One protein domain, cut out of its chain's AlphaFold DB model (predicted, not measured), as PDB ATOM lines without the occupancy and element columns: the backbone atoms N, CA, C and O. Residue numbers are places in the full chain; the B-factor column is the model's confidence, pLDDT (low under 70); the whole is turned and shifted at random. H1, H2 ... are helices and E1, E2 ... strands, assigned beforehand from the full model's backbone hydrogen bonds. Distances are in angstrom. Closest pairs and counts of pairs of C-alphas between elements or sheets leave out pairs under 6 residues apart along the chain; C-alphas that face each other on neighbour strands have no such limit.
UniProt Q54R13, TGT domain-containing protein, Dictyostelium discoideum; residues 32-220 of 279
ATOM      1  N   LEU A  32     -31.010 -43.732  16.027       93.00
ATOM      2  CA  LEU A  32     -32.216 -43.039  15.581       93.00
ATOM      3  C   LEU A  32     -33.391 -44.020  15.655       93.00
ATOM      4  O   LEU A  32     -33.351 -45.073  15.014       93.00
ATOM      5  N   LEU A  33     -34.442 -43.689  16.404       93.77
ATOM      6  CA  LEU A  33     -35.673 -44.477  16.421       93.77
ATOM      7  C   LEU A  33     -36.310 -44.465  15.031       93.77
ATOM      8  O   LEU A  33     -36.593 -43.405  14.468       93.77
ATOM      9  N   TYR A  34     -36.550 -45.656  14.488       94.95
ATOM     10  CA  TYR A  34     -37.252 -45.812  13.223       94.95
ATOM     11  C   TYR A  34     -38.698 -45.335  13.360       94.95
ATOM     12  O   TYR A  34     -39.412 -45.739  14.282       94.95
ATOM     13  N   THR A  35     -39.142 -44.512  12.414       95.14
ATOM     14  CA  THR A  35     -40.544 -44.120  12.304       95.14
ATOM     15  C   THR A  35     -41.083 -44.441  10.925       95.14
ATOM     16  O   THR A  35     -40.359 -44.399   9.927       95.14
ATOM     17  N   LYS A  36     -42.382 -44.720  10.883       92.69
ATOM     18  CA  LYS A  36     -43.177 -44.727   9.661       92.69
ATOM     19  C   LYS A  36     -44.201 -43.622   9.811       92.69
ATOM     20  O   LYS A  36     -44.773 -43.480  10.890       92.69
ATOM     21  N   GLU A  37     -44.420 -42.788   8.800       92.72
ATOM     22  CA  GLU A  37     -45.460 -41.752   8.976       92.72
ATOM     23  C   GLU A  37     -44.990 -40.529   9.788       92.72
ATOM     24  O   GLU A  37     -45.740 -39.579   9.980       92.72
ATOM     25  N   GLY A  38     -43.785 -40.607  10.368       91.85
ATOM     26  CA  GLY A  38     -43.302 -39.732  11.435       91.85
ATOM     27  C   GLY A  38     -43.558 -40.217  12.868       91.85
ATOM     28  O   GLY A  38     -43.147 -39.542  13.807       91.85
ATOM     29  N   SER A  39     -44.191 -41.377  13.073       92.22
ATOM     30  CA  SER A  39     -44.376 -41.969  14.410       92.22
ATOM     31  C   SER A  39     -43.653 -43.314  14.536       92.22
ATOM     32  O   SER A  39     -43.638 -44.088  13.572       92.22
ATOM     33  N   PRO A  40     -43.035 -43.633  15.690       92.66
ATOM     34  CA  PRO A  40     -42.521 -44.976  15.910       92.66
ATOM     35  C   PRO A  40     -43.668 -45.992  15.864       92.66
ATOM     36  O   PRO A  40     -44.779 -45.735  16.335       92.66
ATOM     37  N   ILE A  41     -43.411 -47.151  15.263       90.54
ATOM     38  CA  ILE A  41     -44.440 -48.178  15.076       90.54
ATOM     39  C   ILE A  41     -44.903 -48.684  16.446       90.54
ATOM     40  O   ILE A  41     -44.085 -49.081  17.271       90.54
ATOM     41  N   ASN A  42     -46.221 -48.703  16.659       90.96
ATOM     42  CA  ASN A  42     -46.872 -49.174  17.886       90.96
ATOM     43  C   ASN A  42     -46.444 -48.435  19.169       90.96
ATOM     44  O   ASN A  42     -46.614 -48.974  20.260       90.96
ATOM     45  N   LEU A  43     -45.919 -47.210  19.054       91.61
ATOM     46  CA  LEU A  43     -45.544 -46.390  20.201       91.61
ATOM     47  C   LEU A  43     -46.268 -45.047  20.137       91.61
ATOM     48  O   LEU A  43     -46.026 -44.226  19.252       91.61
ATOM     49  N   THR A  44     -47.175 -44.824  21.081       91.12
ATOM     50  CA  THR A  44     -47.829 -43.527  21.252       91.12
ATOM     51  C   THR A  44     -46.848 -42.512  21.840       91.12
ATOM     52  O   THR A  44     -45.820 -42.875  22.411       91.12
ATOM     53  N   LYS A  45     -47.152 -41.214  21.716       88.30
ATOM     54  CA  LYS A  45     -46.285 -40.139  22.230       88.30
ATOM     55  C   LYS A  45     -46.012 -40.273  23.731       88.30
ATOM     56  O   LYS A  45     -44.893 -40.051  24.176       88.30
ATOM     57  N   ASP A  46     -47.030 -40.599  24.515       89.96
ATOM     58  CA  ASP A  46     -46.910 -40.778  25.960       89.96
ATOM     59  C   ASP A  46     -45.973 -41.936  26.314       89.96
ATOM     60  O   ASP A  46     -45.163 -41.783  27.225       89.96
ATOM     61  N   LEU A  47     -46.012 -43.039  25.560       92.25
ATOM     62  CA  LEU A  47     -45.084 -44.155  25.733       92.25
ATOM     63  C   LEU A  47     -43.674 -43.814  25.243       92.25
ATOM     64  O   LEU A  47     -42.704 -44.184  25.899       92.25
ATOM     65  N   LEU A  48     -43.550 -43.074  24.135       92.11
ATOM     66  CA  LEU A  48     -42.267 -42.556  23.655       92.11
ATOM     67  C   LEU A  48     -41.597 -41.697  24.731       92.11
ATOM     68  O   LEU A  48     -40.446 -41.937  25.063       92.11
ATOM     69  N   ASN A  49     -42.340 -40.774  25.339       89.09
ATOM     70  CA  ASN A  49     -41.843 -39.902  26.404       89.09
ATOM     71  C   ASN A  49     -41.512 -40.645  27.712       89.09
ATOM     72  O   ASN A  49     -40.864 -40.077  28.589       89.09
ATOM     73  N   GLN A  50     -41.996 -41.879  27.871       89.72
ATOM     74  CA  GLN A  50     -41.725 -42.740  29.024       89.72
ATOM     75  C   GLN A  50     -40.580 -43.725  28.775       89.72
ATOM     76  O   GLN A  50     -40.233 -44.478  29.690       89.72
ATOM     77  N   LEU A  51     -39.993 -43.753  27.571       89.40
ATOM     78  CA  LEU A  51     -38.850 -44.618  27.320       89.40
ATOM     79  C   LEU A  51     -37.707 -44.270  28.290       89.40
ATOM     80  O   LEU A  51     -37.436 -43.098  28.561       89.40
ATOM     81  N   PRO A  52     -37.033 -45.286  28.848       83.37
ATOM     82  CA  PRO A  52     -36.005 -45.058  29.847       83.37
ATOM     83  C   PRO A  52     -34.749 -44.414  29.237       83.37
ATOM     84  O   PRO A  52     -34.524 -44.437  28.029       83.37
ATOM     85  N   HIS A  53     -33.885 -43.907  30.118       75.79
ATOM     86  CA  HIS A  53     -32.512 -43.443  29.854       75.79
ATOM     87  C   HIS A  53     -32.336 -42.098  29.138       75.79
ATOM     88  O   HIS A  53     -31.320 -41.448  29.380       75.79
ATOM     89  N   GLU A  54     -33.293 -41.625  28.339       76.97
ATOM     90  CA  GLU A  54     -33.152 -40.355  27.616       76.97
ATOM     91  C   GLU A  54     -34.437 -39.523  27.679       76.97
ATOM     92  O   GLU A  54     -35.521 -40.029  27.431       76.97
ATOM     93  N   LYS A  55     -34.328 -38.224  27.991       81.28
ATOM     94  CA  LYS A  55     -35.475 -37.290  27.920       81.28
ATOM     95  C   LYS A  55     -35.803 -36.880  26.483       81.28
ATOM     96  O   LYS A  55     -36.941 -36.562  26.160       81.28
ATOM     97  N   THR A  56     -34.780 -36.847  25.637       86.27
ATOM     98  CA  THR A  56     -34.860 -36.440  24.239       86.27
ATOM     99  C   THR A  56     -34.393 -37.605  23.392       86.27
ATOM    100  O   THR A  56     -33.202 -37.889  23.335       86.27
ATOM    101  N   HIS A  57     -35.326 -38.249  22.701       91.82
ATOM    102  CA  HIS A  57     -35.001 -39.253  21.699       91.82
ATOM    103  C   HIS A  57     -34.708 -38.606  20.348       91.82
ATOM    104  O   HIS A  57     -35.225 -37.533  20.018       91.82
ATOM    105  N   SER A  58     -33.897 -39.282  19.545       93.17
ATOM    106  CA  SER A  58     -33.704 -38.958  18.140       93.17
ATOM    107  C   SER A  58     -34.561 -39.894  17.286       93.17
ATOM    108  O   SER A  58     -34.607 -41.102  17.506       93.17
ATOM    109  N   LEU A  59     -35.289 -39.333  16.325       95.29
ATOM    110  CA  LEU A  59     -36.192 -40.071  15.453       95.29
ATOM    111  C   LEU A  59     -35.792 -39.854  13.998       95.29
ATOM    112  O   LEU A  59     -35.585 -38.724  13.548       95.29
ATOM    113  N   GLN A  60     -35.726 -40.951  13.253       96.13
ATOM    114  CA  GLN A  60     -35.615 -40.930  11.804       96.13
ATOM    115  C   GLN A  60     -36.985 -40.613  11.209       96.13
ATOM    116  O   GLN A  60     -37.939 -41.351  11.428       96.13
ATOM    117  N   LEU A  61     -37.058 -39.576  10.382       96.82
ATOM    118  CA  LEU A  61     -38.174 -39.295   9.489       96.82
ATOM    119  C   LEU A  61     -37.782 -39.694   8.069       96.82
ATOM    120  O   LEU A  61     -36.751 -39.257   7.557       96.82
ATOM    121  N   LEU A  62     -38.612 -40.499   7.411       95.68
ATOM    122  CA  LEU A  62     -38.383 -40.870   6.021       95.68
ATOM    123  C   LEU A  62     -38.970 -39.814   5.077       95.68
ATOM    124  O   LEU A  62     -40.157 -39.490   5.149       95.68
ATOM    125  N   PHE A  63     -38.156 -39.307   4.151       95.97
ATOM    126  CA  PHE A  63     -38.583 -38.295   3.184       95.97
ATOM    127  C   PHE A  63     -39.823 -38.720   2.388       95.97
ATOM    128  O   PHE A  63     -40.767 -37.943   2.264       95.97
ATOM    129  N   SER A  64     -39.853 -39.954   1.874       94.08
ATOM    130  CA  SER A  64     -40.964 -40.447   1.050       94.08
ATOM    131  C   SER A  64     -42.296 -40.492   1.800       94.08
ATOM    132  O   SER A  64     -43.344 -40.242   1.203       94.08
ATOM    133  N   ASP A  65     -42.252 -40.763   3.106       94.52
ATOM    134  CA  ASP A  65     -43.432 -40.824   3.967       94.52
ATOM    135  C   ASP A  65     -44.038 -39.436   4.197       94.52
ATOM    136  O   ASP A  65     -45.257 -39.306   4.278       94.52
ATOM    137  N   LEU A  66     -43.206 -38.393   4.264       95.71
ATOM    138  CA  LEU A  66     -43.660 -37.012   4.445       95.71
ATOM    139  C   LEU A  66     -44.001 -36.326   3.120       95.71
ATOM    140  O   LEU A  66     -44.916 -35.505   3.068       95.71
ATOM    141  N   PHE A  67     -43.310 -36.683   2.035       95.89
ATOM    142  CA  PHE A  67     -43.495 -36.067   0.721       95.89
ATOM    143  C   PHE A  67     -44.933 -36.205   0.198       95.89
ATOM    144  O   PHE A  67     -45.491 -35.269  -0.374       95.89
ATOM    145  N   GLN A  68     -45.585 -37.336   0.460       93.58
ATOM    146  CA  GLN A  68     -46.988 -37.559   0.085       93.58
ATOM    147  C   GLN A  68     -47.988 -36.619   0.791       93.58
ATOM    148  O   GLN A  68     -49.126 -36.503   0.326       93.58
ATOM    149  N   PHE A  69     -47.572 -35.946   1.870       94.37
ATOM    150  CA  PHE A  69     -48.368 -34.987   2.639       94.37
ATOM    151  C   PHE A  69     -47.920 -33.533   2.432       94.37
ATOM    152  O   PHE A  69     -48.323 -32.667   3.208       94.37
ATOM    153  N   THR A  70     -47.114 -33.247   1.399       95.17
ATOM    154  CA  THR A  70     -46.552 -31.904   1.153       95.17
ATOM    155  C   THR A  70     -47.626 -30.814   1.181       95.17
ATOM    156  O   THR A  70     -47.464 -29.852   1.920       95.17
ATOM    157  N   ASP A  71     -48.755 -30.992   0.486       95.83
ATOM    158  CA  ASP A  71     -49.826 -29.979   0.435       95.83
ATOM    159  C   ASP A  71     -50.478 -29.721   1.804       95.83
ATOM    160  O   ASP A  71     -50.894 -28.605   2.114       95.83
ATOM    161  N   VAL A  72     -50.590 -30.762   2.636       97.11
ATOM    162  CA  VAL A  72     -51.171 -30.667   3.984       97.11
ATOM    163  C   VAL A  72     -50.192 -29.971   4.923       97.11
ATOM    164  O   VAL A  72     -50.583 -29.077   5.670       97.11
ATOM    165  N   LEU A  73     -48.916 -30.355   4.861       96.70
ATOM    166  CA  LEU A  73     -47.843 -29.762   5.654       96.70
ATOM    167  C   LEU A  73     -47.606 -28.295   5.273       96.70
ATOM    168  O   LEU A  73     -47.397 -27.467   6.158       96.70
ATOM    169  N   GLU A  74     -47.700 -27.966   3.980       96.65
ATOM    170  CA  GLU A  74     -47.600 -26.599   3.460       96.65
ATOM    171  C   GLU A  74     -48.713 -25.727   4.041       96.65
ATOM    172  O   GLU A  74     -48.420 -24.677   4.596       96.65
ATOM    173  N   LYS A  75     -49.964 -26.208   4.036       97.89
ATOM    174  CA  LYS A  75     -51.101 -25.504   4.657       97.89
ATOM    175  C   LYS A  75     -51.025 -25.428   6.186       97.89
ATOM    176  O   LYS A  75     -51.632 -24.544   6.783       97.89
ATOM    177  N   PHE A  76     -50.353 -26.375   6.839       97.56
ATOM    178  CA  PHE A  76     -50.242 -26.403   8.298       97.56
ATOM    179  C   PHE A  76     -49.238 -25.370   8.840       97.56
ATOM    180  O   PHE A  76     -49.403 -24.913   9.973       97.56
ATOM    181  N   GLU A  77     -48.204 -25.029   8.056       95.55
ATOM    182  CA  GLU A  77     -47.200 -23.951   8.248       95.55
ATOM    183  C   GLU A  77     -46.343 -23.988   9.532       95.55
ATOM    184  O   GLU A  77     -45.344 -23.273   9.663       95.55
ATOM    185  N   LYS A  78     -46.682 -24.851  10.489       96.35
ATOM    186  CA  LYS A  78     -46.069 -24.910  11.824       96.35
ATOM    187  C   LYS A  78     -44.903 -25.901  11.937       96.35
ATOM    188  O   LYS A  78     -44.364 -26.071  13.028       96.35
ATOM    189  N   GLY A  79     -44.513 -26.538  10.833       94.97
ATOM    190  CA  GLY A  79     -43.420 -27.510  10.780       94.97
ATOM    191  C   GLY A  79     -43.763 -28.882  11.372       94.97
ATOM    192  O   GLY A  79     -44.826 -29.100  11.965       94.97
ATOM    193  N   VAL A  80     -42.837 -29.825  11.204       95.99
ATOM    194  CA  VAL A  80     -43.066 -31.252  11.457       95.99
ATOM    195  C   VAL A  80     -43.104 -31.610  12.939       95.99
ATOM    196  O   VAL A  80     -43.909 -32.446  13.333       95.99
ATOM    197  N   HIS A  81     -42.344 -30.909  13.787       95.72
ATOM    198  CA  HIS A  81     -42.427 -31.080  15.243       95.72
ATOM    199  C   HIS A  81     -43.847 -30.868  15.760       95.72
ATOM    200  O   HIS A  81     -44.354 -31.673  16.534       95.72
ATOM    201  N   LYS A  82     -44.513 -29.790  15.330       96.38
ATOM    202  CA  LYS A  82     -45.878 -29.500  15.776       96.38
ATOM    203  C   LYS A  82     -46.903 -30.390  15.079       96.38
ATOM    204  O   LYS A  82     -47.908 -30.717  15.697       96.38
ATOM    205  N   PHE A  83     -46.638 -30.788  13.836       96.37
ATOM    206  CA  PHE A  83     -47.509 -31.685  13.078       96.37
ATOM    207  C   PHE A  83     -47.579 -33.081  13.709       96.37
ATOM    208  O   PHE A  83     -48.665 -33.625  13.869       96.37
ATOM    209  N   LEU A  84     -46.433 -33.622  14.132       94.95
ATOM    210  CA  LEU A  84     -46.322 -34.940  14.768       94.95
ATOM    211  C   LEU A  84     -46.410 -34.887  16.302       94.95
ATOM    212  O   LEU A  84     -46.334 -35.918  16.959       94.95
ATOM    213  N   ALA A  85     -46.534 -33.691  16.883       94.47
ATOM    214  CA  ALA A  85     -46.439 -33.452  18.323       94.47
ATOM    215  C   ALA A  85     -45.130 -33.980  18.966       94.47
ATOM    216  O   ALA A  85     -45.153 -34.477  20.088       94.47
ATOM    217  N   LEU A  86     -43.987 -33.828  18.292       94.12
ATOM    218  CA  LEU A  86     -42.650 -34.278  18.723       94.12
ATOM    219  C   LEU A  86     -41.717 -33.098  19.061       94.12
ATOM    220  O   LEU A  86     -40.578 -33.038  18.599       94.12
ATOM    221  N   GLN A  87     -42.202 -32.104  19.806       93.16
ATOM    222  CA  GLN A  87     -41.432 -30.892  20.129       93.16
ATOM    223  C   GLN A  87     -40.175 -31.175  20.966       93.16
ATOM    224  O   GLN A  87     -39.159 -30.509  20.779       93.16
ATOM    225  N   ASP A  88     -40.237 -32.191  21.825       91.81
ATOM    226  CA  ASP A  88     -39.205 -32.519  22.820       91.81
ATOM    227  C   ASP A  88     -38.100 -33.443  22.270       91.81
ATOM    228  O   ASP A  88     -37.180 -33.849  22.985       91.81
ATOM    229  N   HIS A  89     -38.189 -33.795  20.987       93.77
ATOM    230  CA  HIS A  89     -37.336 -34.784  20.338       93.77
ATOM    231  C   HIS A  89     -36.556 -34.207  19.160       93.77
ATOM    232  O   HIS A  89     -36.877 -33.135  18.637       93.77
ATOM    233  N   LEU A  90     -35.509 -34.926  18.753       94.62
ATOM    234  CA  LEU A  90     -34.708 -34.589  17.582       94.62
ATOM    235  C   LEU A  90     -35.220 -35.315  16.345       94.62
ATOM    236  O   LEU A  90     -35.385 -36.532  16.370       94.62
ATOM    237  N   LEU A  91     -35.432 -34.585  15.254       95.89
ATOM    238  CA  LEU A  91     -35.979 -35.134  14.014       95.89
ATOM    239  C   LEU A  91     -34.937 -35.107  12.891       95.89
ATOM    240  O   LEU A  91     -34.491 -34.041  12.463       95.89
ATOM    241  N   PHE A  92     -34.574 -36.292  12.400       96.24
ATOM    242  CA  PHE A  92     -33.609 -36.500  11.322       96.24
ATOM    243  C   PHE A  92     -34.328 -36.902  10.040       96.24
ATOM    244  O   PHE A  92     -34.808 -38.029   9.926       96.24
ATOM    245  N   LEU A  93     -34.379 -36.014   9.050       96.90
ATOM    246  CA  LEU A  93     -34.916 -36.337   7.733       96.90
ATOM    247  C   LEU A  93     -33.886 -37.118   6.911       96.90
ATOM    248  O   LEU A  93     -32.860 -36.561   6.514       96.90
ATOM    249  N   LEU A  94     -34.191 -38.383   6.624       95.62
ATOM    250  CA  LEU A  94     -33.375 -39.275   5.802       95.62
ATOM    251  C   LEU A  94     -34.100 -39.629   4.495       95.62
ATOM    252  O   LEU A  94     -35.328 -39.720   4.449       95.62
ATOM    253  N   ILE A  95     -33.335 -39.882   3.430       93.80
ATOM    254  CA  ILE A  95     -33.878 -40.357   2.143       93.80
ATOM    255  C   ILE A  95     -34.128 -41.868   2.149       93.80
ATOM    256  O   ILE A  95     -35.109 -42.339   1.578       93.80
ATOM    257  N   ARG A  96     -33.227 -42.630   2.772       90.27
ATOM    258  CA  ARG A  96     -33.254 -44.092   2.760       90.27
ATOM    259  C   ARG A  96     -34.138 -44.646   3.876       90.27
ATOM    260  O   ARG A  96     -33.974 -44.282   5.039       90.27
ATOM    261  N   ASP A  97     -35.003 -45.594   3.521       90.10
ATOM    262  CA  ASP A  97     -35.682 -46.456   4.490       90.10
ATOM    263  C   ASP A  97     -34.671 -47.467   5.059       90.10
ATOM    264  O   ASP A  97     -33.959 -48.145   4.315       90.10
ATOM    265  N   SER A  98     -34.557 -47.525   6.385       87.39
ATOM    266  CA  SER A  98     -33.628 -48.417   7.084       87.39
ATOM    267  C   SER A  98     -34.216 -49.812   7.319       87.39
ATOM    268  O   SER A  98     -33.461 -50.736   7.610       87.39
ATOM    269  N   SER A  99     -35.531 -49.990   7.145       88.84
ATOM    270  CA  SER A  99     -36.210 -51.282   7.325       88.84
ATOM    271  C   SER A  99     -35.974 -52.257   6.171       88.84
ATOM    272  O   SER A  99     -35.959 -53.471   6.370       88.84
ATOM    273  N   SER A 100     -35.796 -51.743   4.954       85.77
ATOM    274  CA  SER A 100     -35.604 -52.550   3.753       85.77
ATOM    275  C   SER A 100     -34.790 -51.791   2.714       85.77
ATOM    276  O   SER A 100     -34.921 -50.577   2.551       85.77
ATOM    277  N   PHE A 101     -33.929 -52.512   1.998       90.58
ATOM    278  CA  PHE A 101     -33.195 -51.951   0.872       90.58
ATOM    279  C   PHE A 101     -33.947 -52.221  -0.430       90.58
ATOM    280  O   PHE A 101     -34.142 -53.370  -0.825       90.58
ATOM    281  N   VAL A 102     -34.327 -51.142  -1.111       89.54
ATOM    282  CA  VAL A 102     -34.820 -51.165  -2.488       89.54
ATOM    283  C   VAL A 102     -34.005 -50.152  -3.269       89.54
ATOM    284  O   VAL A 102     -33.997 -48.965  -2.940       89.54
ATOM    285  N   GLU A 103     -33.301 -50.618  -4.296       91.93
ATOM    286  CA  GLU A 103     -32.467 -49.738  -5.103       91.93
ATOM    287  C   GLU A 103     -33.339 -48.753  -5.891       91.93
ATOM    288  O   GLU A 103     -34.188 -49.141  -6.700       91.93
ATOM    289  N   ALA A 104     -33.128 -47.459  -5.650       92.96
ATOM    290  CA  ALA A 104     -33.864 -46.414  -6.339       92.96
ATOM    291  C   ALA A 104     -33.304 -46.178  -7.748       92.96
ATOM    292  O   ALA A 104     -32.095 -46.148  -7.988       92.96
ATOM    293  N   GLU A 105     -34.206 -45.938  -8.695       94.05
ATOM    294  CA  GLU A 105     -33.832 -45.394  -9.996       94.05
ATOM    295  C   GLU A 105     -33.476 -43.918  -9.858       94.05
ATOM    296  O   GLU A 105     -34.172 -43.168  -9.174       94.05
ATOM    297  N   PHE A 106     -32.435 -43.486 -10.562       95.45
ATOM    298  CA  PHE A 106     -32.016 -42.094 -10.587       95.45
ATOM    299  C   PHE A 106     -31.530 -41.689 -11.976       95.45
ATOM    300  O   PHE A 106     -31.044 -42.505 -12.765       95.45
ATOM    301  N   ASN A 107     -31.655 -40.402 -12.261       93.25
ATOM    302  CA  ASN A 107     -31.005 -39.737 -13.380       93.25
ATOM    303  C   ASN A 107     -30.266 -38.506 -12.845       93.25
ATOM    304  O   ASN A 107     -29.963 -38.448 -11.659       93.25
ATOM    305  N   ASP A 108     -29.922 -37.561 -13.708       89.23
ATOM    306  CA  ASP A 108     -29.058 -36.453 -13.305       89.23
ATOM    307  C   ASP A 108     -29.817 -35.412 -12.451       89.23
ATOM    308  O   ASP A 108     -29.218 -34.766 -11.590       89.23
ATOM    309  N   ASP A 109     -31.147 -35.332 -12.591       89.36
ATOM    310  CA  ASP A 109     -31.994 -34.314 -11.948       89.36
ATOM    311  C   ASP A 109     -33.008 -34.863 -10.935       89.36
ATOM    312  O   ASP A 109     -33.653 -34.088 -10.227       89.36
ATOM    313  N   SER A 110     -33.179 -36.185 -10.856       94.48
ATOM    314  CA  SER A 110     -34.204 -36.796 -10.011       94.48
ATOM    315  C   SER A 110     -33.847 -38.188  -9.505       94.48
ATOM    316  O   SER A 110     -33.129 -38.956 -10.156       94.48
ATOM    317  N   ILE A 111     -34.433 -38.526  -8.359       95.71
ATOM    318  CA  ILE A 111     -34.415 -39.862  -7.764       95.71
ATOM    319  C   ILE A 111     -35.844 -40.389  -7.655       95.71
ATOM    320  O   ILE A 111     -36.789 -39.620  -7.492       95.71
ATOM    321  N   SER A 112     -36.023 -41.700  -7.742       95.06
ATOM    322  CA  SER A 112     -37.322 -42.327  -7.519       95.06
ATOM    323  C   SER A 112     -37.492 -42.690  -6.054       95.06
ATOM    324  O   SER A 112     -36.629 -43.348  -5.480       95.06
ATOM    325  N   VAL A 113     -38.632 -42.336  -5.473       93.10
ATOM    326  CA  VAL A 113     -39.022 -42.774  -4.131       93.10
ATOM    327  C   VAL A 113     -40.362 -43.494  -4.190       93.10
ATOM    328  O   VAL A 113     -41.202 -43.205  -5.045       93.10
ATOM    329  N   THR A 114     -40.574 -44.430  -3.272       90.70
ATOM    330  CA  THR A 114     -41.846 -45.145  -3.148       90.70
ATOM    331  C   THR A 114     -42.683 -44.497  -2.057       90.70
ATOM    332  O   THR A 114     -42.274 -44.433  -0.902       90.70
ATOM    333  N   THR A 115     -43.864 -44.015  -2.429       90.41
ATOM    334  CA  THR A 115     -44.882 -43.487  -1.508       90.41
ATOM    335  C   THR A 115     -46.063 -44.455  -1.438       90.41
ATOM    336  O   THR A 115     -46.135 -45.406  -2.223       90.41
ATOM    337  N   ARG A 116     -47.060 -44.194  -0.581       87.51
ATOM    338  CA  ARG A 116     -48.305 -44.992  -0.588       87.51
ATOM    339  C   ARG A 116     -49.088 -44.869  -1.893       87.51
ATOM    340  O   ARG A 116     -49.865 -45.758  -2.217       87.51
ATOM    341  N   LYS A 117     -48.865 -43.791  -2.649       87.83
ATOM    342  CA  LYS A 117     -49.458 -43.564  -3.976       87.83
ATOM    343  C   LYS A 117     -48.655 -44.232  -5.104       87.83
ATOM    344  O   LYS A 117     -48.974 -44.038  -6.271       87.83
ATOM    345  N   GLY A 118     -47.619 -45.002  -4.769       91.40
ATOM    346  CA  GLY A 118     -46.719 -45.644  -5.721       91.40
ATOM    347  C   GLY A 118     -45.389 -44.908  -5.885       91.40
ATOM    348  O   GLY A 118     -45.013 -44.045  -5.083       91.40
ATOM    349  N   LYS A 119     -44.654 -45.295  -6.930       93.19
ATOM    350  CA  LYS A 119     -43.333 -44.752  -7.261       93.19
ATOM    351  C   LYS A 119     -43.477 -43.365  -7.883       93.19
ATOM    352  O   LYS A 119     -44.217 -43.195  -8.846       93.19
ATOM    353  N   THR A 120     -42.745 -42.392  -7.357       93.44
ATOM    354  CA  THR A 120     -42.712 -41.022  -7.879       93.44
ATOM    355  C   THR A 120     -41.275 -40.543  -8.036       93.44
ATOM    356  O   THR A 120     -40.382 -40.999  -7.319       93.44
ATOM    357  N   LYS A 121     -41.044 -39.632  -8.984       94.97
ATOM    358  CA  LYS A 121     -39.747 -38.975  -9.173       94.97
ATOM    359  C   LYS A 121     -39.700 -37.699  -8.345       94.97
ATOM    360  O   LYS A 121     -40.658 -36.936  -8.336       94.97
ATOM    361  N   ILE A 122     -38.574 -37.488  -7.683       95.00
ATOM    362  CA  ILE A 122     -38.303 -36.363  -6.794       95.00
ATOM    363  C   ILE A 122     -37.102 -35.619  -7.343       95.00
ATOM    364  O   ILE A 122     -36.037 -36.215  -7.525       95.00
ATOM    365  N   THR A 123     -37.272 -34.328  -7.593       95.75
ATOM    366  CA  THR A 123     -36.180 -33.425  -7.957       95.75
ATOM    367  C   THR A 123     -35.517 -32.831  -6.715       95.75
ATOM    368  O   THR A 123     -36.041 -32.899  -5.600       95.75
ATOM    369  N   ILE A 124     -34.363 -32.184  -6.892       94.58
ATOM    370  CA  ILE A 124     -33.741 -31.434  -5.795       94.58
ATOM    371  C   ILE A 124     -34.630 -30.271  -5.321       94.58
ATOM    372  O   ILE A 124     -34.626 -29.943  -4.137       94.58
ATOM    373  N   GLN A 125     -35.429 -29.678  -6.212       94.16
ATOM    374  CA  GLN A 125     -36.372 -28.613  -5.872       94.16
ATOM    375  C   GLN A 125     -37.508 -29.137  -4.993       94.16
ATOM    376  O   GLN A 125     -37.858 -28.480  -4.014       94.16
ATOM    377  N   ASP A 126     -38.029 -30.331  -5.288       95.67
ATOM    378  CA  ASP A 126     -39.037 -30.995  -4.454       95.67
ATOM    379  C   ASP A 126     -38.485 -31.290  -3.056       95.67
ATOM    380  O   ASP A 126     -39.142 -31.021  -2.046       95.67
ATOM    381  N   TYR A 127     -37.241 -31.780  -2.997       95.27
ATOM    382  CA  TYR A 127     -36.541 -32.022  -1.740       95.27
ATOM    383  C   TYR A 127     -36.393 -30.735  -0.918       95.27
ATOM    384  O   TYR A 127     -36.829 -30.668   0.232       95.27
ATOM    385  N   VAL A 128     -35.851 -29.682  -1.536       94.35
ATOM    386  CA  VAL A 128     -35.691 -28.356  -0.926       94.35
ATOM    387  C   VAL A 128     -37.033 -27.786  -0.457       94.35
ATOM    388  O   VAL A 128     -37.111 -27.256   0.655       94.35
ATOM    389  N   LYS A 129     -38.094 -27.899  -1.270       94.68
ATOM    390  CA  LYS A 129     -39.441 -27.421  -0.927       94.68
ATOM    391  C   LYS A 129     -39.938 -28.104   0.342       94.68
ATOM    392  O   LYS A 129     -40.334 -27.412   1.280       94.68
ATOM    393  N   LEU A 130     -39.885 -29.437   0.398       95.57
ATOM    394  CA  LEU A 130     -40.361 -30.162   1.573       95.57
ATOM    395  C   LEU A 130     -39.544 -29.790   2.811       95.57
ATOM    396  O   LEU A 130     -40.135 -29.442   3.828       95.57
ATOM    397  N   VAL A 131     -38.210 -29.780   2.721       95.50
ATOM    398  CA  VAL A 131     -37.320 -29.422   3.839       95.50
ATOM    399  C   VAL A 131     -37.676 -28.046   4.430       95.50
ATOM    400  O   VAL A 131     -37.761 -27.918   5.653       95.50
ATOM    401  N   LYS A 132     -37.972 -27.041   3.588       93.61
ATOM    402  CA  LYS A 132     -38.441 -25.709   4.030       93.61
ATOM    403  C   LYS A 132     -39.770 -25.749   4.781       93.61
ATOM    404  O   LYS A 132     -39.948 -25.000   5.742       93.61
ATOM    405  N   ILE A 133     -40.704 -26.579   4.322       94.93
ATOM    406  CA  ILE A 133     -42.033 -26.726   4.925       94.93
ATOM    407  C   ILE A 133     -41.916 -27.420   6.284       94.93
ATOM    408  O   ILE A 133     -42.454 -26.939   7.282       94.93
ATOM    409  N   ILE A 134     -41.205 -28.549   6.326       95.66
ATOM    410  CA  ILE A 134     -41.182 -29.413   7.503       95.66
ATOM    411  C   ILE A 134     -40.213 -28.944   8.586       95.66
ATOM    412  O   ILE A 134     -40.521 -29.150   9.755       95.66
ATOM    413  N   LYS A 135     -39.107 -28.275   8.238       94.68
ATOM    414  CA  LYS A 135     -38.138 -27.712   9.200       94.68
ATOM    415  C   LYS A 135     -37.659 -28.749  10.245       94.68
ATOM    416  O   LYS A 135     -37.891 -28.544  11.437       94.68
ATOM    417  N   PRO A 136     -37.068 -29.887   9.826       95.59
ATOM    418  CA  PRO A 136     -36.505 -30.864  10.756       95.59
ATOM    419  C   PRO A 136     -35.260 -30.290  11.451       95.59
ATOM    420  O   PRO A 136     -34.669 -29.327  10.961       95.59
ATOM    421  N   ASP A 137     -34.815 -30.912  12.544       94.82
ATOM    422  CA  ASP A 137     -33.552 -30.531  13.191       94.82
ATOM    423  C   ASP A 137     -32.347 -30.844  12.302       94.82
ATOM    424  O   ASP A 137     -31.402 -30.053  12.223       94.82
ATOM    425  N   PHE A 138     -32.393 -31.993  11.623       95.32
ATOM    426  CA  PHE A 138     -31.362 -32.450  10.703       95.32
ATOM    427  C   PHE A 138     -31.960 -32.921   9.387       95.32
ATOM    428  O   PHE A 138     -33.034 -33.522   9.350       95.32
ATOM    429  N   ALA A 139     -31.218 -32.716   8.304       95.68
ATOM    430  CA  ALA A 139     -31.542 -33.272   6.998       95.68
ATOM    431  C   ALA A 139     -30.280 -33.805   6.321       95.68
ATOM    432  O   ALA A 139     -29.192 -33.253   6.490       95.68
ATOM    433  N   THR A 140     -30.408 -34.867   5.535       95.00
ATOM    434  CA  THR A 140     -29.294 -35.352   4.708       95.00
ATOM    435  C   THR A 140     -29.242 -34.622   3.373       95.00
ATOM    436  O   THR A 140     -30.247 -34.096   2.902       95.00
ATOM    437  N   SER A 141     -28.103 -34.633   2.691       92.69
ATOM    438  CA  SER A 141     -28.098 -34.345   1.257       92.69
ATOM    439  C   SER A 141     -28.899 -35.413   0.503       92.69
ATOM    440  O   SER A 141     -28.963 -36.578   0.923       92.69
ATOM    441  N   LEU A 142     -29.507 -35.026  -0.624       93.27
ATOM    442  CA  LEU A 142     -30.160 -35.982  -1.514       93.27
ATOM    443  C   LEU A 142     -29.137 -37.045  -1.938       93.27
ATOM    444  O   LEU A 142     -28.000 -36.723  -2.289       93.27
ATOM    445  N   SER A 143     -29.512 -38.313  -1.837       93.50
ATOM    446  CA  SER A 143     -28.600 -39.440  -2.025       93.50
ATOM    447  C   SER A 143     -29.367 -40.704  -2.403       93.50
ATOM    448  O   SER A 143     -30.554 -40.826  -2.111       93.50
ATOM    449  N   VAL A 144     -28.691 -41.638  -3.077       94.52
ATOM    450  CA  VAL A 144     -29.257 -42.939  -3.457       94.52
ATOM    451  C   VAL A 144     -28.269 -44.022  -3.087       94.52
ATOM    452  O   VAL A 144     -27.119 -43.986  -3.516       94.52
ATOM    453  N   ASP A 145     -28.738 -44.999  -2.321       93.65
ATOM    454  CA  ASP A 145     -27.969 -46.208  -2.075       93.65
ATOM    455  C   ASP A 145     -28.111 -47.171  -3.251       93.65
ATOM    456  O   ASP A 145     -29.199 -47.398  -3.779       93.65
ATOM    457  N   ILE A 146     -26.973 -47.730  -3.649       94.15
ATOM    458  CA  ILE A 146     -26.845 -48.718  -4.719       94.15
ATOM    459  C   ILE A 146     -26.559 -50.096  -4.121       94.15
ATOM    460  O   ILE A 146     -25.983 -50.201  -3.032       94.15
ATOM    461  N   ALA A 147     -26.939 -51.155  -4.840       95.86
ATOM    462  CA  ALA A 147     -26.644 -52.520  -4.416       95.86
ATOM    463  C   ALA A 147     -25.127 -52.730  -4.305       95.86
ATOM    464  O   ALA A 147     -24.372 -52.171  -5.107       95.86
ATOM    465  N   TRP A 148     -24.674 -53.546  -3.353       95.62
ATOM    466  CA  TRP A 148     -23.245 -53.788  -3.115       95.62
ATOM    467  C   TRP A 148     -22.504 -54.270  -4.371       95.62
ATOM    468  O   TRP A 148     -21.415 -53.793  -4.698       95.62
ATOM    469  N   GLU A 149     -23.155 -55.143  -5.141       95.24
ATOM    470  CA  GLU A 149     -22.638 -55.712  -6.391       95.24
ATOM    471  C   GLU A 149     -22.775 -54.798  -7.618       95.24
ATOM    472  O   GLU A 149     -22.533 -55.200  -8.757       95.24
ATOM    473  N   THR A 150     -23.128 -53.530  -7.411       94.77
ATOM    474  CA  THR A 150     -23.263 -52.557  -8.491       94.77
ATOM    475  C   THR A 150     -21.944 -52.315  -9.228       94.77
ATOM    476  O   THR A 150     -20.870 -52.182  -8.638       94.77
ATOM    477  N   SER A 151     -22.035 -52.170 -10.554       97.09
ATOM    478  CA  SER A 151     -20.892 -51.826 -11.405       97.09
ATOM    479  C   SER A 151     -20.213 -50.510 -11.004       97.09
ATOM    480  O   SER A 151     -20.868 -49.527 -10.637       97.09
ATOM    481  N   ARG A 152     -18.894 -50.437 -11.216       97.85
ATOM    482  CA  ARG A 152     -18.113 -49.205 -11.026       97.85
ATOM    483  C   ARG A 152     -18.697 -48.015 -11.788       97.85
ATOM    484  O   ARG A 152     -18.795 -46.934 -11.225       97.85
ATOM    485  N   LYS A 153     -19.152 -48.214 -13.031       97.85
ATOM    486  CA  LYS A 153     -19.757 -47.152 -13.857       97.85
ATOM    487  C   LYS A 153     -20.957 -46.498 -13.163       97.85
ATOM    488  O   LYS A 153     -21.048 -45.272 -13.122       97.85
ATOM    489  N   LYS A 154     -21.869 -47.300 -12.602       96.76
ATOM    490  CA  LYS A 154     -23.052 -46.792 -11.888       96.76
ATOM    491  C   LYS A 154     -22.666 -46.161 -10.545       96.76
ATOM    492  O   LYS A 154     -23.190 -45.097 -10.226       96.76
ATOM    493  N   ALA A 155     -21.699 -46.737  -9.826       97.06
ATOM    494  CA  ALA A 155     -21.151 -46.152  -8.600       97.06
ATOM    495  C   ALA A 155     -20.507 -44.770  -8.835       97.06
ATOM    496  O   ALA A 155     -20.757 -43.828  -8.088       97.06
ATOM    497  N   THR A 156     -19.737 -44.608  -9.914       97.71
ATOM    498  CA  THR A 156     -19.172 -43.308 -10.307       97.71
ATOM    499  C   THR A 156     -20.272 -42.307 -10.642       97.71
ATOM    500  O   THR A 156     -20.190 -41.152 -10.224       97.71
ATOM    501  N   LYS A 157     -21.321 -42.749 -11.354       97.19
ATOM    502  CA  LYS A 157     -22.458 -41.888 -11.683       97.19
ATOM    503  C   LYS A 157     -23.125 -41.343 -10.418       97.19
ATOM    504  O   LYS A 157     -23.277 -40.131 -10.316       97.19
ATOM    505  N   ILE A 158     -23.467 -42.198  -9.450       96.13
ATOM    506  CA  ILE A 158     -24.152 -41.735  -8.235       96.13
ATOM    507  C   ILE A 158     -23.275 -40.817  -7.381       96.13
ATOM    508  O   ILE A 158     -23.783 -39.823  -6.872       96.13
ATOM    509  N   VAL A 159     -21.965 -41.076  -7.278       97.09
ATOM    510  CA  VAL A 159     -21.051 -40.163  -6.570       97.09
ATOM    511  C   VAL A 159     -21.085 -38.779  -7.211       97.09
ATOM    512  O   VAL A 159     -21.309 -37.796  -6.512       97.09
ATOM    513  N   ASN A 160     -20.947 -38.694  -8.536       96.47
ATOM    514  CA  ASN A 160     -20.969 -37.410  -9.237       96.47
ATOM    515  C   ASN A 160     -22.321 -36.694  -9.104       96.47
ATOM    516  O   ASN A 160     -22.343 -35.504  -8.800       96.47
ATOM    517  N   SER A 161     -23.436 -37.411  -9.275       95.83
ATOM    518  CA  SER A 161     -24.774 -36.840  -9.095       95.83
ATOM    519  C   SER A 161     -24.991 -36.348  -7.661       95.83
ATOM    520  O   SER A 161     -25.488 -35.243  -7.473       95.83
ATOM    521  N   SER A 162     -24.552 -37.109  -6.651       95.45
ATOM    522  CA  SER A 162     -24.697 -36.727  -5.240       95.45
ATOM    523  C   SER A 162     -23.931 -35.452  -4.878       95.45
ATOM    524  O   SER A 162     -24.467 -34.626  -4.142       95.45
ATOM    525  N   SER A 163     -22.736 -35.241  -5.446       95.67
ATOM    526  CA  SER A 163     -21.978 -33.996  -5.265       95.67
ATOM    527  C   SER A 163     -22.733 -32.800  -5.859       95.67
ATOM    528  O   SER A 163     -22.908 -31.789  -5.186       95.67
ATOM    529  N   VAL A 164     -23.283 -32.943  -7.072       95.52
ATOM    530  CA  VAL A 164     -24.084 -31.885  -7.717       95.52
ATOM    531  C   VAL A 164     -25.367 -31.588  -6.936       95.52
ATOM    532  O   VAL A 164     -25.754 -30.431  -6.778       95.52
ATOM    533  N   TRP A 165     -26.057 -32.615  -6.437       95.13
ATOM    534  CA  TRP A 165     -27.266 -32.418  -5.635       95.13
ATOM    535  C   TRP A 165     -26.968 -31.744  -4.300       95.13
ATOM    536  O   TRP A 165     -27.771 -30.925  -3.854       95.13
ATOM    537  N   LEU A 166     -25.828 -32.057  -3.677       94.58
ATOM    538  CA  LEU A 166     -25.377 -31.366  -2.476       94.58
ATOM    539  C   LEU A 166     -25.153 -29.879  -2.751       94.58
ATOM    540  O   LEU A 166     -25.689 -29.064  -2.012       94.58
ATOM    541  N   GLU A 167     -24.413 -29.526  -3.803       94.03
ATOM    542  CA  GLU A 167     -24.170 -28.124  -4.173       94.03
ATOM    543  C   GLU A 167     -25.494 -27.377  -4.390       94.03
ATOM    544  O   GLU A 167     -25.756 -26.374  -3.728       94.03
ATOM    545  N   LYS A 168     -26.404 -27.943  -5.198       93.51
ATOM    546  CA  LYS A 168     -27.746 -27.373  -5.422       93.51
ATOM    547  C   LYS A 168     -28.556 -27.231  -4.124       93.51
ATOM    548  O   LYS A 168     -29.307 -26.267  -3.975       93.51
ATOM    549  N   PHE A 169     -28.438 -28.179  -3.191       93.36
ATOM    550  CA  PHE A 169     -29.092 -28.086  -1.884       93.36
ATOM    551  C   PHE A 169     -28.493 -26.951  -1.053       93.36
ATOM    552  O   PHE A 169     -29.245 -26.107  -0.570       93.36
ATOM    553  N   LEU A 170     -27.163 -26.900  -0.939       92.20
ATOM    554  CA  LEU A 170     -26.411 -25.910  -0.166       92.20
ATOM    555  C   LEU A 170     -26.566 -24.480  -0.679       92.20
ATOM    556  O   LEU A 170     -26.571 -23.563   0.142       92.20
ATOM    557  N   ASP A 171     -26.723 -24.297  -1.986       90.39
ATOM    558  CA  ASP A 171     -26.936 -22.987  -2.611       90.39
ATOM    559  C   ASP A 171     -28.396 -22.523  -2.543       90.39
ATOM    560  O   ASP A 171     -28.707 -21.361  -2.807       90.39
ATOM    561  N   SER A 172     -29.321 -23.401  -2.144       87.44
ATOM    562  CA  SER A 172     -30.683 -22.977  -1.843       87.44
ATOM    563  C   SER A 172     -30.711 -22.148  -0.549       87.44
ATOM    564  O   SER A 172     -30.059 -22.500   0.432       87.44
ATOM    565  N   ASN A 173     -31.552 -21.103  -0.488       71.71
ATOM    566  CA  ASN A 173     -31.776 -20.254   0.708       71.71
ATOM    567  C   ASN A 173     -32.293 -21.006   1.965       71.71
ATOM    568  O   ASN A 173     -32.776 -20.393   2.911       71.71
ATOM    569  N   THR A 174     -32.281 -22.336   1.957       64.24
ATOM    570  CA  THR A 174     -32.768 -23.234   3.011       64.24
ATOM    571  C   THR A 174     -31.689 -23.564   4.037       64.24
ATOM    572  O   THR A 174     -31.997 -23.880   5.183       64.24
ATOM    573  N   THR A 175     -30.421 -23.541   3.629       58.08
ATOM    574  CA  THR A 175     -29.334 -24.214   4.360       58.08
ATOM    575  C   THR A 175     -28.738 -23.400   5.486       58.08
ATOM    576  O   THR A 175     -28.160 -23.976   6.399       58.08
ATOM    577  N   THR A 176     -28.973 -22.089   5.519       60.89
ATOM    578  CA  THR A 176     -28.619 -21.273   6.688       60.89
ATOM    579  C   THR A 176     -29.435 -21.636   7.931       60.89
ATOM    580  O   THR A 176     -29.046 -21.261   9.033       60.89
ATOM    581  N   ALA A 177     -30.539 -22.382   7.782       73.26
ATOM    582  CA  ALA A 177     -31.445 -22.718   8.876       73.26
ATOM    583  C   ALA A 177     -31.407 -24.190   9.326       73.26
ATOM    584  O   ALA A 177     -31.989 -24.496  10.366       73.26
ATOM    585  N   ILE A 178     -30.772 -25.104   8.578       89.34
ATOM    586  CA  ILE A 178     -30.862 -26.554   8.831       89.34
ATOM    587  C   ILE A 178     -29.492 -27.211   8.950       89.34
ATOM    588  O   ILE A 178     -28.619 -27.053   8.095       89.34
ATOM    589  N   ASN A 179     -29.342 -28.032   9.990       93.42
ATOM    590  CA  ASN A 179     -28.143 -28.828  10.205       93.42
ATOM    591  C   ASN A 179     -28.076 -29.949   9.160       93.42
ATOM    592  O   ASN A 179     -28.805 -30.942   9.227       93.42
ATOM    593  N   THR A 180     -27.200 -29.781   8.175       94.24
ATOM    594  CA  THR A 180     -27.136 -30.678   7.019       94.24
ATOM    595  C   THR A 180     -26.056 -31.739   7.193       94.24
ATOM    596  O   THR A 180     -24.908 -31.417   7.495       94.24
ATOM    597  N   PHE A 181     -26.401 -33.000   6.945       95.51
ATOM    598  CA  PHE A 181     -25.445 -34.098   6.836       95.51
ATOM    599  C   PHE A 181     -25.116 -34.396   5.370       95.51
ATOM    600  O   PHE A 181     -26.005 -34.716   4.581       95.51
ATOM    601  N   GLY A 182     -23.834 -34.345   5.012       95.87
ATOM    602  CA  GLY A 182     -23.363 -34.808   3.705       95.87
ATOM    603  C   GLY A 182     -23.306 -36.336   3.648       95.87
ATOM    604  O   GLY A 182     -22.878 -36.977   4.605       95.87
ATOM    605  N   VAL A 183     -23.722 -36.945   2.542       96.58
ATOM    606  CA  VAL A 183     -23.779 -38.412   2.429       96.58
ATOM    607  C   VAL A 183     -22.591 -38.940   1.624       96.58
ATOM    608  O   VAL A 183     -22.450 -38.625   0.445       96.58
ATOM    609  N   ILE A 184     -21.745 -39.763   2.252       96.50
ATOM    610  CA  ILE A 184     -20.599 -40.406   1.598       96.50
ATOM    611  C   ILE A 184     -21.092 -41.603   0.788       96.50
ATOM    612  O   ILE A 184     -21.537 -42.612   1.343       96.50
ATOM    613  N   GLN A 185     -20.963 -41.479  -0.528       95.74
ATOM    614  CA  GLN A 185     -21.332 -42.474  -1.532       95.74
ATOM    615  C   GLN A 185     -20.103 -43.230  -2.059       95.74
ATOM    616  O   GLN A 185     -18.972 -42.898  -1.722       95.74
ATOM    617  N   GLY A 186     -20.315 -44.254  -2.892       95.68
ATOM    618  CA  GLY A 186     -19.230 -44.971  -3.589       95.68
ATOM    619  C   GLY A 186     -19.317 -46.499  -3.553       95.68
ATOM    620  O   GLY A 186     -18.533 -47.166  -4.229       95.68
ATOM    621  N   GLY A 187     -20.270 -47.069  -2.809       94.16
ATOM    622  CA  GLY A 187     -20.466 -48.522  -2.727       94.16
ATOM    623  C   GLY A 187     -19.227 -49.237  -2.185       94.16
ATOM    624  O   GLY A 187     -18.674 -48.827  -1.164       94.16
ATOM    625  N   LYS A 188     -18.769 -50.286  -2.875       94.76
ATOM    626  CA  LYS A 188     -17.579 -51.063  -2.488       94.76
ATOM    627  C   LYS A 188     -16.232 -50.478  -2.931       94.76
ATOM    628  O   LYS A 188     -15.189 -51.079  -2.695       94.76
ATOM    629  N   PHE A 189     -16.234 -49.329  -3.607       95.88
ATOM    630  CA  PHE A 189     -15.038 -48.777  -4.240       95.88
ATOM    631  C   PHE A 189     -14.384 -47.696  -3.368       95.88
ATOM    632  O   PHE A 189     -14.911 -46.588  -3.235       95.88
ATOM    633  N   ASP A 190     -13.217 -48.016  -2.801       93.77
ATOM    634  CA  ASP A 190     -12.460 -47.137  -1.893       93.77
ATOM    635  C   ASP A 190     -12.166 -45.758  -2.516       93.77
ATOM    636  O   ASP A 190     -12.348 -44.723  -1.872       93.77
ATOM    637  N   ASP A 191     -11.772 -45.728  -3.792       95.10
ATOM    638  CA  ASP A 191     -11.467 -44.507  -4.548       95.10
ATOM    639  C   ASP A 191     -12.691 -43.595  -4.713       95.10
ATOM    640  O   ASP A 191     -12.591 -42.373  -4.596       95.10
ATOM    641  N   LEU A 192     -13.871 -44.184  -4.921       97.02
ATOM    642  CA  LEU A 192     -15.113 -43.429  -5.070       97.02
ATOM    643  C   LEU A 192     -15.621 -42.903  -3.728       97.02
ATOM    644  O   LEU A 192     -16.112 -41.774  -3.675       97.02
ATOM    645  N   ARG A 193     -15.445 -43.667  -2.642       95.64
ATOM    646  CA  ARG A 193     -15.714 -43.178  -1.282       95.64
ATOM    647  C   ARG A 193     -14.791 -42.030  -0.898       95.64
ATOM    648  O   ARG A 193     -15.258 -41.049  -0.323       95.64
ATOM    649  N   MET A 194     -13.511 -42.114  -1.265       93.89
ATOM    650  CA  MET A 194     -12.557 -41.020  -1.079       93.89
ATOM    651  C   MET A 194     -12.981 -39.776  -1.858       93.89
ATOM    652  O   MET A 194     -13.050 -38.694  -1.278       93.89
ATOM    653  N   LYS A 195     -13.307 -39.925  -3.147       95.78
ATOM    654  CA  LYS A 195     -13.790 -38.812  -3.970       95.78
ATOM    655  C   LYS A 195     -15.024 -38.159  -3.344       95.78
ATOM    656  O   LYS A 195     -15.066 -36.941  -3.217       95.78
ATOM    657  N   SER A 196     -16.004 -38.963  -2.926       96.85
ATOM    658  CA  SER A 196     -17.218 -38.460  -2.279       96.85
ATOM    659  C   SER A 196     -16.886 -37.688  -0.999       96.85
ATOM    660  O   SER A 196     -17.341 -36.561  -0.841       96.85
ATOM    661  N   LEU A 197     -16.023 -38.225  -0.129       95.29
ATOM    662  CA  LEU A 197     -15.564 -37.527   1.075       95.29
ATOM    663  C   LEU A 197     -14.860 -36.200   0.748       95.29
ATOM    664  O   LEU A 197     -15.138 -35.191   1.390       95.29
ATOM    665  N   GLN A 198     -13.968 -36.182  -0.243       93.88
ATOM    666  CA  GLN A 198     -13.275 -34.964  -0.673       93.88
ATOM    667  C   GLN A 198     -14.247 -33.907  -1.206       93.88
ATOM    668  O   GLN A 198     -14.088 -32.730  -0.889       93.88
ATOM    669  N   ASP A 199     -15.265 -34.319  -1.966       95.72
ATOM    670  CA  ASP A 199     -16.322 -33.423  -2.435       95.72
ATOM    671  C   ASP A 199     -17.109 -32.828  -1.249       95.72
ATOM    672  O   ASP A 199     -17.331 -31.620  -1.217       95.72
ATOM    673  N   LEU A 200     -17.432 -33.620  -0.214       95.67
ATOM    674  CA  LEU A 200     -18.079 -33.107   1.006       95.67
ATOM    675  C   LEU A 200     -17.197 -32.112   1.777       95.67
ATOM    676  O   LEU A 200     -17.692 -31.102   2.279       95.67
ATOM    677  N   LEU A 201     -15.891 -32.378   1.879       93.32
ATOM    678  CA  LEU A 201     -14.957 -31.547   2.649       93.32
ATOM    679  C   LEU A 201     -14.797 -30.131   2.082       93.32
ATOM    680  O   LEU A 201     -14.511 -29.211   2.849       93.32
ATOM    681  N   LYS A 202     -15.050 -29.928   0.780       94.10
ATOM    682  CA  LYS A 202     -15.122 -28.589   0.160       94.10
ATOM    683  C   LYS A 202     -16.218 -27.714   0.772       94.10
ATOM    684  O   LYS A 202     -16.137 -26.493   0.707       94.10
ATOM    685  N   HIS A 203     -17.226 -28.336   1.381       93.60
ATOM    686  CA  HIS A 203     -18.374 -27.671   1.988       93.60
ATOM    687  C   HIS A 203     -18.446 -27.885   3.504       93.60
ATOM    688  O   HIS A 203     -19.514 -27.695   4.086       93.60
ATOM    689  N   LYS A 204     -17.336 -28.268   4.155       90.47
ATOM    690  CA  LYS A 204     -17.313 -28.609   5.590       90.47
ATOM    691  C   LYS A 204     -17.951 -27.534   6.481       90.47
ATOM    692  O   LYS A 204     -18.632 -27.877   7.432       90.47
ATOM    693  N   ASP A 205     -17.796 -26.254   6.135       90.02
ATOM    694  CA  ASP A 205     -18.286 -25.128   6.941       90.02
ATOM    695  C   ASP A 205     -19.812 -24.937   6.832       90.02
ATOM    696  O   ASP A 205     -20.413 -24.220   7.628       90.02
ATOM    697  N   LYS A 206     -20.451 -25.590   5.850       91.89
ATOM    698  CA  LYS A 206     -21.910 -25.621   5.653       91.89
ATOM    699  C   LYS A 206     -22.542 -26.948   6.102       91.89
ATOM    700  O   LYS A 206     -23.759 -27.105   6.012       91.89
ATOM    701  N   LEU A 207     -21.737 -27.917   6.540       92.92
ATOM    702  CA  LEU A 207     -22.191 -29.245   6.945       92.92
ATOM    703  C   LEU A 207     -22.063 -29.413   8.458       92.92
ATOM    704  O   LEU A 207     -21.049 -29.069   9.054       92.92
ATOM    705  N   PHE A 208     -23.080 -30.007   9.075       93.09
ATOM    706  CA  PHE A 208     -23.026 -30.401  10.481       93.09
ATOM    707  C   PHE A 208     -22.226 -31.698  10.676       93.09
ATOM    708  O   PHE A 208     -21.553 -31.886  11.687       93.09
ATOM    709  N   GLY A 209     -22.286 -32.605   9.702       92.88
ATOM    710  CA  GLY A 209     -21.584 -33.880   9.758       92.88
ATOM    711  C   GLY A 209     -21.706 -34.670   8.464       92.88
ATOM    712  O   GLY A 209     -22.150 -34.154   7.435       92.88
ATOM    713  N   THR A 210     -21.313 -35.943   8.516       94.20
ATOM    714  CA  THR A 210     -21.405 -36.860   7.378       94.20
ATOM    715  C   THR A 210     -22.081 -38.178   7.747       94.20
ATOM    716  O   THR A 210     -22.029 -38.618   8.895       94.20
ATOM    717  N   ILE A 211     -22.729 -38.804   6.766       94.43
ATOM    718  CA  ILE A 211     -23.337 -40.134   6.873       94.43
ATOM    719  C   ILE A 211     -22.574 -41.100   5.978       94.43
ATOM    720  O   ILE A 211     -22.255 -40.780   4.833       94.43
ATOM    721  N   LEU A 212     -22.309 -42.299   6.492       93.83
ATOM    722  CA  LEU A 212     -21.753 -43.388   5.699       93.83
ATOM    723  C   LEU A 212     -22.889 -44.165   5.030       93.83
ATOM    724  O   LEU A 212     -23.646 -44.854   5.708       93.83
ATOM    725  N   SER A 213     -22.992 -44.054   3.707       92.93
ATOM    726  CA  SER A 213     -24.059 -44.680   2.919       92.93
ATOM    727  C   SER A 213     -23.621 -45.982   2.251       92.93
ATOM    728  O   SER A 213     -22.427 -46.320   2.224       92.93
ATOM    729  N   GLY A 214     -24.592 -46.695   1.671       90.41
ATOM    730  CA  GLY A 214     -24.348 -47.878   0.842       90.41
ATOM    731  C   GLY A 214     -23.918 -49.120   1.625       90.41
ATOM    732  O   GLY A 214     -23.089 -49.877   1.132       90.41
ATOM    733  N   PHE A 215     -24.434 -49.283   2.846       92.82
ATOM    734  CA  PHE A 215     -24.293 -50.486   3.678       92.82
ATOM    735  C   PHE A 215     -25.661 -51.113   3.956       92.82
ATOM    736  O   PHE A 215     -26.668 -50.412   3.953       92.82
ATOM    737  N   GLY A 216     -25.734 -52.409   4.221       93.06
ATOM    738  CA  GLY A 216     -26.970 -53.185   4.238       93.06
ATOM    739  C   GLY A 216     -27.568 -53.319   2.839       93.06
ATOM    740  O   GLY A 216     -28.790 -53.316   2.704       93.06
ATOM    741  N   THR A 217     -26.724 -53.350   1.804       94.57
ATOM    742  CA  THR A 217     -27.141 -53.409   0.391       94.57
ATOM    743  C   THR A 217     -26.626 -54.657  -0.330       94.57
ATOM    744  O   THR A 217     -26.641 -54.720  -1.561       94.57
ATOM    745  N   GLY A 218     -26.197 -55.665   0.434       94.58
ATOM    746  CA  GLY A 218     -25.764 -56.978  -0.055       94.58
ATOM    747  C   GLY A 218     -24.367 -57.388   0.409       94.58
ATOM    748  O   GLY A 218     -23.928 -58.481   0.070       94.58
ATOM    749  N   GLU A 219     -23.673 -56.542   1.169       96.15
ATOM    750  CA  GLU A 219     -22.343 -56.846   1.686       96.15
ATOM    751  C   GLU A 219     -22.378 -57.748   2.923       96.15
ATOM    752  O   GLU A 219     -23.322 -57.730   3.721       96.15
ATOM    753  N   THR A 220     -21.297 -58.486   3.134       97.32
ATOM    754  CA  THR A 220     -21.039 -59.200   4.386       97.32
ATOM    755  C   THR A 220     -20.593 -58.244   5.497       97.32
ATOM    756  O   THR A 220     -20.111 -57.132   5.262       97.32
TER     757      THR A 220
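AT A GLANCE: This is residues 32 to 220 of the 279 residues of the protein "TGT domain-containing protein" of Dictyostelium discoideum (UniProt Q54R13). A curled wall of six parallel strands, shaped like part of a barrel, has helices H6 and H7 side by side over its strand E7. H5 joins H6 to a group of short helices, H3 and H4, while the hairpin of E4 and E5 packs through E4 on H2. The 189 printed residues hold seven named helices and eight named strands, in the order E1 H1 E2 H2 H3 H4 E3 E4 E5 H5 E6 H6 E7 H7 E8; the class is mixed. The parallel sheet has the order E1 E2 E3 E6 E7 E8, and E4 and E5 are antiparallel. The whole is compact, with a radius of gyration of the C-alphas of 16.5 A and spans of 48 by 38 by 35 A.

IN THESE COORDINATES: E1, residues 33 to 36, begins at C-alpha 33 (-35.673, -44.477, 16.421). H1 is 45 to 48, E2 58 to 62, H2 63 to 67, H3 70 to 76, H4 79 to 83 and E3 90 to 94. E4, 110 to 115, and E5, 118 to 123, are 15.2 A and 16.3 A long. H5, 124 to 134, is 15.4 A long; E6 is 138 to 140. H6, 152 to 170, is 27.0 A long and begins at C-alpha 152 (-18.113, -49.205, -11.026). E7, 179 to 184, is 16.3 A long, and H7, 190 to 201, 16.4 A. E8, 209 to 212, ends at C-alpha 212 (-21.753, -43.388, 5.699).

HOW THE PARTS SIT: The sheet is strongly twisted, with E1 and E8 as edge strands. N 33 and O 58 of E1 and E2 are 2.8 A apart, within hydrogen-bond range, as are N 61 and O 92 of E2 and E3, 2.8 A, N 93 and O 138 of E3 and E6, 2.8 A, N 181 and O 139 of E7 and E6, 2.8 A, and N 184 and O 211 of E7 and E8, 2.8 A. E1, H1, E2 form a strand-helix-strand unit, two parallel neighbour strands with a helix between; so do E6, H6, E7 and E7, H7, E8, each with a right-handed crossover, and E2, H2 H3 H4, E3 form a fourth. In two layers, H6 and H7 are on one face of the sheet, at heights over the sheet of 9.2 A and 8.3 A. They touch at a shallow tilt of 7 degrees, the same way, the C-alphas of Val 159 and Ser 196 being closest at 6.0 A. H5, the hub, touches H6 at a steep tilt of 49 degrees, with the C-alphas of Ile 124 and Trp 165 closest at 6.6 A. It also touches H3, the C-alphas of Glu 74 and Ile 133 being closest at 5.8 A, and only just touches H4, with 3 pairs of C-alphas within 8 A. H2 is on the sheet, over none of its strands; its closest C-alpha to E4 is that of Ser 64, 5.6 A from that of Thr 115. In the hairpin of E4 and E5, N 113 and O 120 are 2.9 A apart, within hydrogen-bond range. H1 touches no helix. In H2 to H7 every O i to N i+4 pair is within hydrogen-bond range; H1 is too short for such a pair.

THE WHOLE: The two C-alphas farthest apart, those of Asp 46 and Lys 153, are 48.6 A apart. The printed part has no cut; the long links are E3 to E4 and E6 to H6. The mean pLDDT of the printed part is 92.9, and residues 174 to 176 are under 70.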